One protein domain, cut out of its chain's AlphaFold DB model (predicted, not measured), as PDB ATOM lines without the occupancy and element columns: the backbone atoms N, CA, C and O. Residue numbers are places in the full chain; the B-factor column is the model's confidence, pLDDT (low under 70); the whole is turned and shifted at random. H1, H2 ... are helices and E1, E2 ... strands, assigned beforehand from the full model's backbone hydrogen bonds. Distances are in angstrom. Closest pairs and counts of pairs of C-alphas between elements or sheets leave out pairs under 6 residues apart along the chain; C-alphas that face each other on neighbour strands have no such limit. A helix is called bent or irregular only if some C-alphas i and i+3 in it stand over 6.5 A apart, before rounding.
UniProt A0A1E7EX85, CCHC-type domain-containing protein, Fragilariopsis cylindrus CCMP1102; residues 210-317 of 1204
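This is residues 210 to 317 of the 1204 residues of the protein "CCHC-type domain-containing protein" of Fragilariopsis cylindrus CCMP1102 (UniProt A0A1E7EX85). One long helix, H3, is the spine of a narrow model: H2 packs crosswise on its first part, with H1 packed on H2 and also close to H3, while at the other end H4 folds back from it as a V and H5 packs slantwise on its later part. A small two-stranded hairpin, E1 and E2, reaches out past the start of H3 and makes one far end of the model. The 108 printed residues include five named helices and two named strands, in the order H1, H2, E1, E2, H3, H4, H5; the sheet is antiparallel, with the order E1 - E2, and the class is mostly helix. The whole is only just loose, close to compact, with a radius of gyration of the C-alphas of 16.0 A, and its outline is a rod spanning 58 by 25 by 18 A.

Strand E1 is residues 246 to 248 and E2 is residues 251 to 253. H3, residues 256 to 278, is 32.3 A long, from C-alpha 256 at (-14.745, -3.351, 21.310) to C-alpha 278 at (-38.785, -8.088, 0.330). H1 is residues 213 to 225, 18.4 A long, beginning at C-alpha 213 at (-21.089, 5.461, 13.274). H2 is residues 232 to 241, 14.5 A. H4 is residues 281 to 295, 21.8 A; it is irregular, with C-alphas 282 and 285 7.8 A apart. H5 is residues 305 to 314, 14.2 A, ending at C-alpha 314 at (-48.588, -15.258, 12.371).

E1 and E2 form a hairpin, antiparallel at 139 degrees, with N 246 and O 253 2.8 A apart and N 253 and O 246 3.3 A apart, both within hydrogen-bond range. A tight link joins E2 to H3, the hub. With residues 258 to 265 alone, H3 touches H2 at a steep tilt of 44 degrees, opposite ways; the closest C-alphas, of Leu 237 and Gly 262, are 5.2 A apart. H2 touches H1 at a steep tilt of 49 degrees, opposite ways, closest at the C-alphas of Ile 220 and Tyr 234, 6.2 A. H3 touches H5 with residues 268 to 276 alone, the same way at 36 degrees, only just steep, closest at the C-alphas of Ala 272 and Val 305, 4.5 A. H3 and H4 only just touch, with 3 pairs of C-alphas within 8 A, the closest those of Val 276 and Arg 287 at 7.2 A. H1 and H4 are apart, as are H2 and H5. Every O i to N i+4 pair is within hydrogen-bond range in H1, H2, H3 and H5, and 9 of 11 are in H4.

The C-alphas farthest apart, of Ser 250 and Pro 317, are 58.2 A apart. The printed part has no cut and no long link. Its mean pLDDT is 80.4; residues 244 to 254 and 316 to 317 are under 70.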
ATOM      1  N   VAL A 210     -23.498  -2.206   7.012       81.69
ATOM      2  CA  VAL A 210     -24.479  -1.141   7.285       81.69
ATOM      3  C   VAL A 210     -24.231  -0.450   8.631       81.69
ATOM      4  O   VAL A 210     -24.718   0.652   8.876       81.69
ATOM      5  N   ALA A 211     -23.492  -1.106   9.528       83.12
ATOM      6  CA  ALA A 211     -23.275  -0.646  10.887       83.12
ATOM      7  C   ALA A 211     -22.148   0.397  10.940       83.12
ATOM      8  O   ALA A 211     -21.039   0.109  11.385       83.12
ATOM      9  N   SER A 212     -22.437   1.612  10.469       84.44
ATOM     10  CA  SER A 212     -21.541   2.765  10.587       84.44
ATOM     11  C   SER A 212     -21.877   3.633  11.803       84.44
ATOM     12  O   SER A 212     -22.986   3.587  12.346       84.44
ATOM     13  N   ILE A 213     -20.907   4.446  12.225       82.81
ATOM     14  CA  ILE A 213     -21.089   5.461  13.274       82.81
ATOM     15  C   ILE A 213     -22.161   6.480  12.843       82.81
ATOM     16  O   ILE A 213     -23.027   6.825  13.641       82.81
ATOM     17  N   ASP A 214     -22.180   6.866  11.566       84.94
ATOM     18  CA  ASP A 214     -23.175   7.805  11.033       84.94
ATOM     19  C   ASP A 214     -24.596   7.225  11.077       84.94
ATOM     20  O   ASP A 214     -25.539   7.902  11.484       84.94
ATOM     21  N   MET A 215     -24.760   5.943  10.723       86.00
ATOM     22  CA  MET A 215     -26.055   5.260  10.806       86.00
ATOM     23  C   MET A 215     -26.518   5.073  12.253       86.00
ATOM     24  O   MET A 215     -27.714   5.177  12.525       86.00
ATOM     25  N   ARG A 216     -25.586   4.828  13.187       88.69
ATOM     26  CA  ARG A 216     -25.878   4.809  14.626       88.69
ATOM     27  C   ARG A 216     -26.470   6.145  15.059       88.69
ATOM     28  O   ARG A 216     -27.540   6.160  15.660       88.69
ATOM     29  N   ASP A 217     -25.790   7.245  14.751       86.75
ATOM     30  CA  ASP A 217     -26.185   8.572  15.221       86.75
ATOM     31  C   ASP A 217     -27.483   9.048  14.555       86.75
ATOM     32  O   ASP A 217     -28.352   9.600  15.233       86.75
ATOM     33  N   ALA A 218     -27.684   8.738  13.269       87.56
ATOM     34  CA  ALA A 218     -28.941   8.994  12.567       87.56
ATOM     35  C   ALA A 218     -30.121   8.230  13.190       87.56
ATOM     36  O   ALA A 218     -31.172   8.821  13.439       87.56
ATOM     37  N   TYR A 219     -29.944   6.940  13.499       87.12
ATOM     38  CA  TYR A 219     -31.014   6.137  14.094       87.12
ATOM     39  C   TYR A 219     -31.298   6.538  15.549       87.12
ATOM     40  O   TYR A 219     -32.457   6.613  15.945       87.12
ATOM     41  N   ILE A 220     -30.272   6.883  16.337       87.88
ATOM     42  CA  ILE A 220     -30.453   7.469  17.677       87.88
ATOM     43  C   ILE A 220     -31.290   8.749  17.582       87.88
ATOM     44  O   ILE A 220     -32.265   8.885  18.319       87.88
ATOM     45  N   LYS A 221     -30.948   9.660  16.663       89.56
ATOM     46  CA  LYS A 221     -31.673  10.921  16.466       89.56
ATOM     47  C   LYS A 221     -33.143  10.683  16.106       89.56
ATOM     48  O   LYS A 221     -34.021  11.295  16.707       89.56
ATOM     49  N   GLU A 222     -33.420   9.757  15.191       86.31
ATOM     50  CA  GLU A 222     -34.788   9.407  14.788       86.31
ATOM     51  C   GLU A 222     -35.607   8.823  15.957       86.31
ATOM     52  O   GLU A 222     -36.769   9.187  16.160       86.31
ATOM     53  N   LEU A 223     -34.992   7.965  16.782       85.62
ATOM     54  CA  LEU A 223     -35.626   7.435  17.993       85.62
ATOM     55  C   LEU A 223     -35.885   8.537  19.036       85.62
ATOM     56  O   LEU A 223     -36.915   8.509  19.714       85.62
ATOM     57  N   GLU A 224     -35.002   9.531  19.158       86.06
ATOM     58  CA  GLU A 224     -35.183  10.679  20.059       86.06
ATOM     59  C   GLU A 224     -36.306  11.615  19.604       86.06
ATOM     60  O   GLU A 224     -37.150  11.986  20.425       86.06
ATOM     61  N   GLU A 225     -36.357  11.956  18.312       86.44
ATOM     62  CA  GLU A 225     -37.400  12.796  17.706       86.44
ATOM     63  C   GLU A 225     -38.794  12.182  17.896       86.44
ATOM     64  O   GLU A 225     -39.752  12.873  18.253       86.44
ATOM     65  N   LYS A 226     -38.890  10.855  17.762       79.88
ATOM     66  CA  LYS A 226     -40.127  10.089  17.969       79.88
ATOM     67  C   LYS A 226     -40.413   9.741  19.436       79.88
ATOM     68  O   LYS A 226     -41.377   9.033  19.717       79.88
ATOM     69  N   ARG A 227     -39.623  10.269  20.384       82.12
ATOM     70  CA  ARG A 227     -39.760  10.080  21.845       82.12
ATOM     71  C   ARG A 227     -39.634   8.621  22.317       82.12
ATOM     72  O   ARG A 227     -40.189   8.258  23.349       82.12
ATOM     73  N   MET A 228     -38.857   7.797  21.615       79.94
ATOM     74  CA  MET A 228     -38.667   6.364  21.882       79.94
ATOM     75  C   MET A 228     -37.374   6.059  22.659       79.94
ATOM     76  O   MET A 228     -36.613   5.156  22.310       79.94
ATOM     77  N   LYS A 229     -37.118   6.804  23.741       81.31
ATOM     78  CA  LYS A 229     -35.900   6.643  24.558       81.31
ATOM     79  C   LYS A 229     -35.883   5.359  25.393       81.31
ATOM     80  O   LYS A 229     -34.821   4.902  25.784       81.31
ATOM     81  N   ASP A 230     -37.034   4.737  25.623       79.50
ATOM     82  CA  ASP A 230     -37.122   3.501  26.410       79.50
ATOM     83  C   ASP A 230     -36.901   2.230  25.562       79.50
ATOM     84  O   ASP A 230     -36.903   1.115  26.086       79.50
ATOM     85  N   HIS A 231     -36.711   2.363  24.241       78.75
ATOM     86  CA  HIS A 231     -36.573   1.216  23.344       78.75
ATOM     87  C   HIS A 231     -35.238   0.460  23.574       78.75
ATOM     88  O   HIS A 231     -34.182   1.100  23.641       78.75
ATOM     89  N   PRO A 232     -35.216  -0.893  23.612       82.75
ATOM     90  CA  PRO A 232     -33.993  -1.676  23.846       82.75
ATOM     91  C   PRO A 232     -32.842  -1.372  22.877       82.75
ATOM     92  O   PRO A 232     -31.672  -1.420  23.265       82.75
ATOM     93  N   SER A 233     -33.158  -1.052  21.619       83.38
ATOM     94  CA  SER A 233     -32.162  -0.642  20.618       83.38
ATOM     95  C   SER A 233     -31.552   0.722  20.932       83.38
ATOM     96  O   SER A 233     -30.342   0.866  20.809       83.38
ATOM     97  N   TYR A 234     -32.347   1.694  21.395       84.88
ATOM     98  CA  TYR A 234     -31.849   3.023  21.760       84.88
ATOM     99  C   TYR A 234     -30.815   2.921  22.887       84.88
ATOM    100  O   TYR A 234     -29.698   3.408  22.742       84.88
ATOM    101  N   MET A 235     -31.133   2.180  23.952       85.69
ATOM    102  CA  MET A 235     -30.227   1.971  25.089       85.69
ATOM    103  C   MET A 235     -28.879   1.359  24.680       85.69
ATOM    104  O   MET A 235     -27.832   1.827  25.116       85.69
ATOM    105  N   LYS A 236     -28.881   0.346  23.802       86.19
ATOM    106  CA  LYS A 236     -27.647  -0.309  23.328       86.19
ATOM    107  C   LYS A 236     -26.816   0.578  22.398       86.19
ATOM    108  O   LYS A 236     -25.591   0.501  22.417       86.19
ATOM    109  N   LEU A 237     -27.464   1.395  21.569       86.12
ATOM    110  CA  LEU A 237     -26.776   2.295  20.639       86.12
ATOM    111  C   LEU A 237     -26.193   3.511  21.361       86.12
ATOM    112  O   LEU A 237     -25.074   3.916  21.055       86.12
ATOM    113  N   VAL A 238     -26.913   4.042  22.351       84.88
ATOM    114  CA  VAL A 238     -26.425   5.107  23.233       84.88
ATOM    115  C   VAL A 238     -25.269   4.611  24.100       84.88
ATOM    116  O   VAL A 238     -24.274   5.315  24.210       84.88
ATOM    117  N   ASP A 239     -25.317   3.381  24.621       84.94
ATOM    118  CA  ASP A 239     -24.185   2.799  25.362       84.94
ATOM    119  C   ASP A 239     -22.925   2.641  24.490       84.94
ATOM    120  O   ASP A 239     -21.809   2.812  24.976       84.94
ATOM    121  N   TRP A 240     -23.081   2.375  23.186       84.62
ATOM    122  CA  TRP A 240     -21.963   2.413  22.237       84.62
ATOM    123  C   TRP A 240     -21.488   3.848  21.947       84.62
ATOM    124  O   TRP A 240     -20.282   4.078  21.854       84.62
ATOM    125  N   ARG A 241     -22.401   4.820  21.819       83.50
ATOM    126  CA  ARG A 241     -22.067   6.241  21.599       83.50
ATOM    127  C   ARG A 241     -21.304   6.845  22.777       83.50
ATOM    128  O   ARG A 241     -20.297   7.513  22.569       83.50
ATOM    129  N   ASP A 242     -21.772   6.572  23.988       81.75
ATOM    130  CA  ASP A 242     -21.277   7.161  25.231       81.75
ATOM    131  C   ASP A 242     -20.165   6.300  25.869       81.75
ATOM    132  O   ASP A 242     -19.695   6.584  26.974       81.75
ATOM    133  N   ALA A 243     -19.726   5.236  25.179       73.19
ATOM    134  CA  ALA A 243     -18.639   4.382  25.630       73.19
ATOM    135  C   ALA A 243     -17.345   5.206  25.789       73.19
ATOM    136  O   ALA A 243     -16.889   5.822  24.821       73.19
ATOM    137  N   PRO A 244     -16.709   5.200  26.976       61.84
ATOM    138  CA  PRO A 244     -15.440   5.885  27.165       61.84
ATOM    139  C   PRO A 244     -14.385   5.252  26.257       61.84
ATOM    140  O   PRO A 244     -14.239   4.028  26.218       61.84
ATOM    141  N   MET A 245     -13.642   6.078  25.520       59.28
ATOM    142  CA  MET A 245     -12.528   5.583  24.715       59.28
ATOM    143  C   MET A 245     -11.473   4.958  25.632       59.28
ATOM    144  O   MET A 245     -11.010   5.592  26.583       59.28
ATOM    145  N   VAL A 246     -11.090   3.714  25.350       58.28
ATOM    146  CA  VAL A 246     -10.046   3.017  26.099       58.28
ATOM    147  C   VAL A 246      -8.694   3.579  25.647       58.28
ATOM    148  O   VAL A 246      -8.393   3.551  24.447       58.28
ATOM    149  N   PRO A 247      -7.854   4.101  26.558       53.25
ATOM    150  CA  PRO A 247      -6.524   4.561  26.191       53.25
ATOM    151  C   PRO A 247      -5.636   3.351  25.878       53.25
ATOM    152  O   PRO A 247      -5.299   2.567  26.763       53.25
ATOM    153  N   SER A 248      -5.246   3.200  24.612       43.16
ATOM    154  CA  SER A 248      -4.289   2.189  24.157       43.16
ATOM    155  C   SER A 248      -3.237   2.844  23.258       43.16
ATOM    156  O   SER A 248      -3.320   2.801  22.033       43.16
ATOM    157  N   GLY A 249      -2.227   3.461  23.875       61.56
ATOM    158  CA  GLY A 249      -1.155   4.160  23.159       61.56
ATOM    159  C   GLY A 249      -1.615   5.467  22.496       61.56
ATOM    160  O   GLY A 249      -2.473   6.165  23.025       61.56
ATOM    161  N   SER A 250      -1.020   5.810  21.348       50.78
ATOM    162  CA  SER A 250      -1.200   7.091  20.635       50.78
ATOM    163  C   SER A 250      -2.561   7.276  19.945       50.78
ATOM    164  O   SER A 250      -2.776   8.306  19.309       50.78
ATOM    165  N   PHE A 251      -3.464   6.298  20.035       47.03
ATOM    166  CA  PHE A 251      -4.790   6.340  19.422       47.03
ATOM    167  C   PHE A 251      -5.846   5.873  20.426       47.03
ATOM    168  O   PHE A 251      -5.658   4.899  21.153       47.03
ATOM    169  N   ALA A 252      -6.965   6.590  20.470       53.03
ATOM    170  CA  ALA A 252      -8.096   6.266  21.322       53.03
ATOM    171  C   ALA A 252      -8.970   5.205  20.627       53.03
ATOM    172  O   ALA A 252      -9.406   5.416  19.495       53.03
ATOM    173  N   ILE A 253      -9.196   4.054  21.273       58.69
ATOM    174  CA  ILE A 253      -9.934   2.916  20.694       58.69
ATOM    175  C   ILE A 253     -11.273   2.770  21.425       58.69
ATOM    176  O   ILE A 253     -11.327   2.832  22.654       58.69
ATOM    177  N   TYR A 254     -12.366   2.591  20.682       63.59
ATOM    178  CA  TYR A 254     -13.688   2.311  21.253       63.59
ATOM    179  C   TYR A 254     -13.686   0.993  22.044       63.59
ATOM    180  O   TYR A 254     -12.972   0.054  21.691       63.59
ATOM    181  N   ASP A 255     -14.521   0.893  23.082       72.75
ATOM    182  CA  ASP A 255     -14.779  -0.382  23.757       72.75
ATOM    183  C   ASP A 255     -15.335  -1.400  22.743       72.75
ATOM    184  O   ASP A 255     -16.482  -1.313  22.288       72.75
ATOM    185  N   VAL A 256     -14.487  -2.362  22.364       70.50
ATOM    186  CA  VAL A 256     -14.745  -3.351  21.310       70.50
ATOM    187  C   VAL A 256     -15.984  -4.193  21.627       70.50
ATOM    188  O   VAL A 256     -16.719  -4.573  20.712       70.50
ATOM    189  N   ALA A 257     -16.268  -4.445  22.909       77.62
ATOM    190  CA  ALA A 257     -17.434  -5.221  23.314       77.62
ATOM    191  C   ALA A 257     -18.727  -4.436  23.052       77.62
ATOM    192  O   ALA A 257     -19.628  -4.949  22.384       77.62
ATOM    193  N   LYS A 258     -18.797  -3.174  23.488       78.88
ATOM    194  CA  LYS A 258     -19.975  -2.312  23.278       78.88
ATOM    195  C   LYS A 258     -20.201  -1.982  21.805       78.88
ATOM    196  O   LYS A 258     -21.334  -2.047  21.329       78.88
ATOM    197  N   MET A 259     -19.121  -1.729  21.065       80.38
ATOM    198  CA  MET A 259     -19.162  -1.541  19.614       80.38
ATOM    199  C   MET A 259     -19.725  -2.772  18.902       80.38
ATOM    200  O   MET A 259     -20.637  -2.640  18.091       80.38
ATOM    201  N   SER A 260     -19.260  -3.977  19.246       81.12
ATOM    202  CA  SER A 260     -19.766  -5.213  18.631       81.12
ATOM    203  C   SER A 260     -21.263  -5.437  18.888       81.12
ATOM    204  O   SER A 260     -21.994  -5.856  17.990       81.12
ATOM    205  N   VAL A 261     -21.744  -5.099  20.092       85.06
ATOM    206  CA  VAL A 261     -23.163  -5.202  20.456       85.06
ATOM    207  C   VAL A 261     -23.998  -4.179  19.682       85.06
ATOM    208  O   VAL A 261     -25.032  -4.546  19.126       85.06
ATOM    209  N   GLY A 262     -23.548  -2.923  19.603       83.38
ATOM    210  CA  GLY A 262     -24.227  -1.861  18.856       83.38
ATOM    211  C   GLY A 262     -24.277  -2.131  17.349       83.38
ATOM    212  O   GLY A 262     -25.342  -2.037  16.738       83.38
ATOM    213  N   MET A 263     -23.158  -2.563  16.759       85.62
ATOM    214  CA  MET A 263     -23.092  -2.928  15.340       85.62
ATOM    215  C   MET A 263     -24.030  -4.090  15.006       85.62
ATOM    216  O   MET A 263     -24.705  -4.067  13.974       85.62
ATOM    217  N   LYS A 264     -24.130  -5.082  15.899       87.25
ATOM    218  CA  LYS A 264     -25.062  -6.198  15.734       87.25
ATOM    219  C   LYS A 264     -26.522  -5.738  15.749       87.25
ATOM    220  O   LYS A 264     -27.295  -6.202  14.923       87.25
ATOM    221  N   VAL A 265     -26.893  -4.803  16.630       87.88
ATOM    222  CA  VAL A 265     -28.257  -4.239  16.669       87.88
ATOM    223  C   VAL A 265     -28.617  -3.557  15.347       87.88
ATOM    224  O   VAL A 265     -29.698  -3.809  14.820       87.88
ATOM    225  N   LEU A 266     -27.720  -2.734  14.787       87.50
ATOM    226  CA  LEU A 266     -27.959  -2.077  13.495       87.50
ATOM    227  C   LEU A 266     -28.065  -3.088  12.349       87.50
ATOM    228  O   LEU A 266     -28.985  -2.998  11.538       87.50
ATOM    229  N   SER A 267     -27.154  -4.064  12.312       87.75
ATOM    230  CA  SER A 267     -27.155  -5.146  11.322       87.75
ATOM    231  C   SER A 267     -28.458  -5.953  11.377       87.75
ATOM    232  O   SER A 267     -29.128  -6.115  10.359       87.75
ATOM    233  N   ASP A 268     -28.891  -6.381  12.566       89.00
ATOM    234  CA  ASP A 268     -30.095  -7.201  12.741       89.00
ATOM    235  C   ASP A 268     -31.390  -6.429  12.421       89.00
ATOM    236  O   ASP A 268     -32.254  -6.966  11.718       89.00
ATOM    237  N   LYS A 269     -31.495  -5.152  12.825       87.31
ATOM    238  CA  LYS A 269     -32.617  -4.267  12.451       87.31
ATOM    239  C   LYS A 269     -32.673  -4.033  10.945       87.31
ATOM    240  O   LYS A 269     -33.740  -4.138  10.338       87.31
ATOM    241  N   TYR A 270     -31.530  -3.762  10.319       89.19
ATOM    242  CA  TYR A 270     -31.448  -3.573   8.875       89.19
ATOM    243  C   TYR A 270     -31.863  -4.840   8.116       89.19
ATOM    244  O   TYR A 270     -32.713  -4.775   7.224       89.19
ATOM    245  N   LYS A 271     -31.349  -6.011   8.518       89.75
ATOM    246  CA  LYS A 271     -31.764  -7.302   7.956       89.75
ATOM    247  C   LYS A 271     -33.270  -7.508   8.092       89.75
ATOM    248  O   LYS A 271     -33.920  -7.865   7.113       89.75
ATOM    249  N   ALA A 272     -33.835  -7.268   9.276       90.06
ATOM    250  CA  ALA A 272     -35.264  -7.424   9.531       90.06
ATOM    251  C   ALA A 272     -36.108  -6.506   8.635       90.06
ATOM    252  O   ALA A 272     -37.090  -6.952   8.036       90.06
ATOM    253  N   TYR A 273     -35.693  -5.248   8.474       88.50
ATOM    254  CA  TYR A 273     -36.376  -4.287   7.615       88.50
ATOM    255  C   TYR A 273     -36.352  -4.710   6.142       88.50
ATOM    256  O   TYR A 273     -37.400  -4.755   5.488       88.50
ATOM    257  N   VAL A 274     -35.177  -5.075   5.614       89.81
ATOM    258  CA  VAL A 274     -35.049  -5.532   4.223       89.81
ATOM    259  C   VAL A 274     -35.828  -6.834   4.012       89.81
ATOM    260  O   VAL A 274     -36.514  -6.960   2.998       89.81
ATOM    261  N   TYR A 275     -35.822  -7.752   4.983       91.06
ATOM    262  CA  TYR A 275     -36.588  -8.999   4.932       91.06
ATOM    263  C   TYR A 275     -38.096  -8.744   4.817       91.06
ATOM    264  O   TYR A 275     -38.736  -9.227   3.887       91.06
ATOM    265  N   VAL A 276     -38.679  -7.911   5.689       89.12
ATOM    266  CA  VAL A 276     -40.116  -7.569   5.632       89.12
ATOM    267  C   VAL A 276     -40.466  -6.806   4.348       89.12
ATOM    268  O   VAL A 276     -41.516  -7.045   3.738       89.12
ATOM    269  N   LYS A 277     -39.579  -5.910   3.893       88.38
ATOM    270  CA  LYS A 277     -39.744  -5.160   2.638       88.38
ATOM    271  C   LYS A 277     -39.746  -6.074   1.413       88.38
ATOM    272  O   LYS A 277     -40.464  -5.805   0.453       88.38
ATOM    273  N   ARG A 278     -38.961  -7.151   1.445       88.12
ATOM    274  CA  ARG A 278     -38.785  -8.088   0.330       88.12
ATOM    275  C   ARG A 278     -39.596  -9.381   0.453       88.12
ATOM    276  O   ARG A 278     -39.625 -10.132  -0.514       88.12
ATOM    277  N   ALA A 279     -40.332  -9.595   1.545       84.38
ATOM    278  CA  ALA A 279     -41.141 -10.793   1.810       84.38
ATOM    279  C   ALA A 279     -42.297 -11.059   0.821       84.38
ATOM    280  O   ALA A 279     -42.919 -12.116   0.896       84.38
ATOM    281  N   GLY A 280     -42.593 -10.123  -0.089       81.62
ATOM    282  CA  GLY A 280     -43.595 -10.285  -1.148       81.62
ATOM    283  C   GLY A 280     -44.830  -9.397  -0.994       81.62
ATOM    284  O   GLY A 280     -44.986  -8.661  -0.008       81.62
ATOM    285  N   PHE A 281     -45.715  -9.443  -1.992       74.69
ATOM    286  CA  PHE A 281     -46.901  -8.573  -2.067       74.69
ATOM    287  C   PHE A 281     -47.940  -8.858  -0.970       74.69
ATOM    288  O   PHE A 281     -48.591  -7.940  -0.474       74.69
ATOM    289  N   ASN A 282     -48.052 -10.112  -0.522       74.56
ATOM    290  CA  ASN A 282     -49.046 -10.538   0.474       74.56
ATOM    291  C   ASN A 282     -48.916  -9.837   1.842       74.56
ATOM    292  O   ASN A 282     -49.850  -9.895   2.637       74.56
ATOM    293  N   TYR A 283     -47.789  -9.167   2.102       82.06
ATOM    294  CA  TYR A 283     -47.454  -8.511   3.370       82.06
ATOM    295  C   TYR A 283     -47.463  -6.978   3.296       82.06
ATOM    296  O   TYR A 283     -46.940  -6.317   4.190       82.06
ATOM    297  N   GLU A 284     -48.048  -6.391   2.248       78.00
ATOM    298  CA  GLU A 284     -48.099  -4.929   2.093       78.00
ATOM    299  C   GLU A 284     -48.864  -4.249   3.236       78.00
ATOM    300  O   GLU A 284     -48.366  -3.293   3.822       78.00
ATOM    301  N   ASN A 285     -50.015  -4.796   3.640       78.12
ATOM    302  CA  ASN A 285     -50.776  -4.271   4.781       78.12
ATOM    303  C   ASN A 285     -49.980  -4.331   6.085       78.12
ATOM    304  O   ASN A 285     -49.977  -3.363   6.834       78.12
ATOM    305  N   PHE A 286     -49.252  -5.425   6.320       84.69
ATOM    306  CA  PHE A 286     -48.374  -5.551   7.481       84.69
ATOM    307  C   PHE A 286     -47.283  -4.468   7.489       84.69
ATOM    308  O   PHE A 286     -46.994  -3.881   8.524       84.69
ATOM    309  N   ARG A 287     -46.705  -4.137   6.324       86.69
ATOM    310  CA  ARG A 287     -45.729  -3.037   6.199       86.69
ATOM    311  C   ARG A 287     -46.336  -1.672   6.497       86.69
ATOM    312  O   ARG A 287     -45.670  -0.836   7.104       86.69
ATOM    313  N   ILE A 288     -47.566  -1.442   6.046       80.56
ATOM    314  CA  ILE A 288     -48.300  -0.199   6.298       80.56
ATOM    315  C   ILE A 288     -48.633  -0.079   7.788       80.56
ATOM    316  O   ILE A 288     -48.422   0.984   8.360       80.56
ATOM    317  N   GLU A 289     -49.082  -1.163   8.427       81.62
ATOM    318  CA  GLU A 289     -49.318  -1.231   9.877       81.62
ATOM    319  C   GLU A 289     -48.048  -0.865  10.657       81.62
ATOM    320  O   GLU A 289     -48.073   0.083  11.437       81.62
ATOM    321  N   LEU A 290     -46.919  -1.520  10.363       85.81
ATOM    322  CA  LEU A 290     -45.637  -1.234  11.018       85.81
ATOM    323  C   LEU A 290     -45.167   0.213  10.809       85.81
ATOM    324  O   LEU A 290     -44.671   0.843  11.740       85.81
ATOM    325  N   ARG A 291     -45.336   0.761   9.597       81.38
ATOM    326  CA  ARG A 291     -44.997   2.161   9.306       81.38
ATOM    327  C   ARG A 291     -45.859   3.122  10.118       81.38
ATOM    328  O   ARG A 291     -45.322   4.024  10.749       81.38
ATOM    329  N   ASN A 292     -47.171   2.905  10.131       82.69
ATOM    330  CA  ASN A 292     -48.106   3.751  10.866       82.69
ATOM    331  C   ASN A 292     -47.836   3.708  12.374       82.69
ATOM    332  O   ASN A 292     -47.917   4.737  13.036       82.69
ATOM    333  N   GLU A 293     -47.503   2.538  12.925       82.19
ATOM    334  CA  GLU A 293     -47.125   2.393  14.336       82.19
ATOM    335  C   GLU A 293     -45.829   3.146  14.647       82.19
ATOM    336  O   GLU A 293     -45.765   3.884  15.633       82.19
ATOM    337  N   PHE A 294     -44.836   3.046  13.763       83.19
ATOM    338  CA  PHE A 294     -43.573   3.764  13.896       83.19
ATOM    339  C   PHE A 294     -43.748   5.285  13.775       83.19
ATOM    340  O   PHE A 294     -43.101   6.042  14.496       83.19
ATOM    341  N   ASP A 295     -44.638   5.767  12.910       79.88
ATOM    342  CA  ASP A 295     -44.989   7.191  12.807       79.88
ATOM    343  C   ASP A 295     -45.835   7.673  13.993       79.88
ATOM    344  O   ASP A 295     -45.719   8.823  14.411       79.88
ATOM    345  N   ALA A 296     -46.601   6.776  14.615       78.62
ATOM    346  CA  ALA A 296     -47.295   7.021  15.876       78.62
ATOM    347  C   ALA A 296     -46.370   6.973  17.115       78.62
ATOM    348  O   ALA A 296     -46.861   7.069  18.242       78.62
ATOM    349  N   GLY A 297     -45.052   6.822  16.932       72.88
ATOM    350  CA  GLY A 297     -44.062   6.799  18.014       72.88
ATOM    351  C   GLY A 297     -43.945   5.456  18.739       72.88
ATOM    352  O   GLY A 297     -43.529   5.418  19.896       72.88
ATOM    353  N   LYS A 298     -44.332   4.349  18.092       76.06
ATOM    354  CA  LYS A 298     -44.148   2.980  18.592       76.06
ATOM    355  C   LYS A 298     -43.316   2.168  17.598       76.06
ATOM    356  O   LYS A 298     -43.818   1.785  16.544       76.06
ATOM    357  N   ASP A 299     -42.059   1.868  17.929       76.81
ATOM    358  CA  ASP A 299     -41.227   0.978  17.108       76.81
ATOM    359  C   ASP A 299     -41.638  -0.483  17.304       76.81
ATOM    360  O   ASP A 299     -41.080  -1.222  18.110       76.81
ATOM    361  N   ASN A 300     -42.649  -0.891  16.546       81.69
ATOM    362  CA  ASN A 300     -43.055  -2.281  16.441       81.69
ATOM    363  C   ASN A 300     -42.327  -3.005  15.300       81.69
ATOM    364  O   ASN A 300     -42.693  -4.142  14.999       81.69
ATOM    365  N   PHE A 301     -41.315  -2.417  14.646       83.62
ATOM    366  CA  PHE A 301     -40.568  -3.162  13.636       83.62
ATOM    367  C   PHE A 301     -39.825  -4.342  14.277       83.62
ATOM    368  O   PHE A 301     -39.283  -4.198  15.374       83.62
ATOM    369  N   PRO A 302     -39.762  -5.507  13.605       87.38
ATOM    370  CA  PRO A 302     -39.044  -6.657  14.143       87.38
ATOM    371  C   PRO A 302     -37.569  -6.326  14.402       87.38
ATOM    372  O   PRO A 302     -36.933  -5.649  13.591       87.38
ATOM    373  N   ASP A 303     -37.016  -6.834  15.501       83.88
ATOM    374  CA  ASP A 303     -35.630  -6.560  15.896       83.88
ATOM    375  C   ASP A 303     -34.620  -7.427  15.136       83.88
ATOM    376  O   ASP A 303     -33.448  -7.075  15.025       83.88
ATOM    377  N   ASN A 304     -35.059  -8.580  14.628       88.25
ATOM    378  CA  ASN A 304     -34.231  -9.516  13.875       88.25
ATOM    379  C   ASN A 304     -35.052 -10.282  12.824       88.25
ATOM    380  O   ASN A 304     -36.286 -10.284  12.827       88.25
ATOM    381  N   VAL A 305     -34.350 -10.964  11.917       86.44
ATOM    382  CA  VAL A 305     -34.960 -11.704  10.798       86.44
ATOM    383  C   VAL A 305     -35.849 -12.853  11.283       86.44
ATOM    384  O   VAL A 305     -36.898 -13.119  10.699       86.44
ATOM    385  N   THR A 306     -35.483 -13.516  12.382       87.25
ATOM    386  CA  THR A 306     -36.275 -14.614  12.950       87.25
ATOM    387  C   THR A 306     -37.624 -14.122  13.470       87.25
ATOM    388  O   THR A 306     -38.657 -14.745  13.225       87.25
ATOM    389  N   GLU A 307     -37.635 -12.992  14.168       86.69
ATOM    390  CA  GLU A 307     -38.849 -12.340  14.630       86.69
ATOM    391  C   GLU A 307     -39.684 -11.836  13.454       86.69
ATOM    392  O   GLU A 307     -40.895 -12.061  13.431       86.69
ATOM    393  N   ALA A 308     -39.046 -11.235  12.445       88.50
ATOM    394  CA  ALA A 308     -39.717 -10.825  11.219       88.50
ATOM    395  C   ALA A 308     -40.423 -12.012  10.548       88.50
ATOM    396  O   ALA A 308     -41.607 -11.921  10.232       88.50
ATOM    397  N   SER A 309     -39.735 -13.147  10.407       86.19
ATOM    398  CA  SER A 309     -40.297 -14.380   9.845       86.19
ATOM    399  C   SER A 309     -41.496 -14.891  10.656       86.19
ATOM    400  O   SER A 309     -42.571 -15.108  10.098       86.19
ATOM    401  N   ARG A 310     -41.381 -14.957  11.992       86.38
ATOM    402  CA  ARG A 310     -42.489 -15.363  12.882       86.38
ATOM    403  C   ARG A 310     -43.693 -14.429  12.801       86.38
ATOM    404  O   ARG A 310     -44.839 -14.888  12.807       86.38
ATOM    405  N   ARG A 311     -43.465 -13.115  12.747       84.81
ATOM    406  CA  ARG A 311     -44.539 -12.123  12.628       84.81
ATOM    407  C   ARG A 311     -45.224 -12.225  11.268       84.81
ATOM    408  O   ARG A 311     -46.445 -12.236  11.216       84.81
ATOM    409  N   LEU A 312     -44.474 -12.433  10.187       85.38
ATOM    410  CA  LEU A 312     -45.042 -12.698   8.860       85.38
ATOM    411  C   LEU A 312     -45.820 -14.030   8.803       85.38
ATOM    412  O   LEU A 312     -46.804 -14.137   8.067       85.38
ATOM    413  N   ASP A 313     -45.409 -15.057   9.557       81.44
ATOM    414  CA  ASP A 313     -46.114 -16.349   9.647       81.44
ATOM    415  C   ASP A 313     -47.421 -16.257  10.436       81.44
ATOM    416  O   ASP A 313     -48.419 -16.895  10.085       81.44
ATOM    417  N   SER A 314     -47.423 -15.467  11.507       80.06
ATOM    418  CA  SER A 314     -48.588 -15.258  12.371       80.06
ATOM    419  C   SER A 314     -49.553 -14.208  11.826       80.06
ATOM    420  O   SER A 314     -50.746 -14.269  12.130       80.06
ATOM    421  N   TRP A 315     -49.079 -13.294  10.979       80.38
ATOM    422  CA  TRP A 315     -49.907 -12.242  10.410       80.38
ATOM    423  C   TRP A 315     -51.037 -12.820   9.549       80.38
ATOM    424  O   TRP A 315     -50.866 -13.750   8.747       80.38
ATOM    425  N   ARG A 316     -52.237 -12.276   9.746       69.25
ATOM    426  CA  ARG A 316     -53.447 -12.597   8.992       69.25
ATOM    427  C   ARG A 316     -54.092 -11.269   8.594       69.25
ATOM    428  O   ARG A 316     -54.256 -10.417   9.463       69.25
ATOM    429  N   PRO A 317     -54.487 -11.081   7.327       56.53
ATOM    430  CA  PRO A 317     -55.161  -9.858   6.914       56.53
ATOM    431  C   PRO A 317     -56.502  -9.722   7.644       56.53
ATOM    432  O   PRO A 317     -57.264 -10.688   7.742       56.53
TER     433      PRO A 317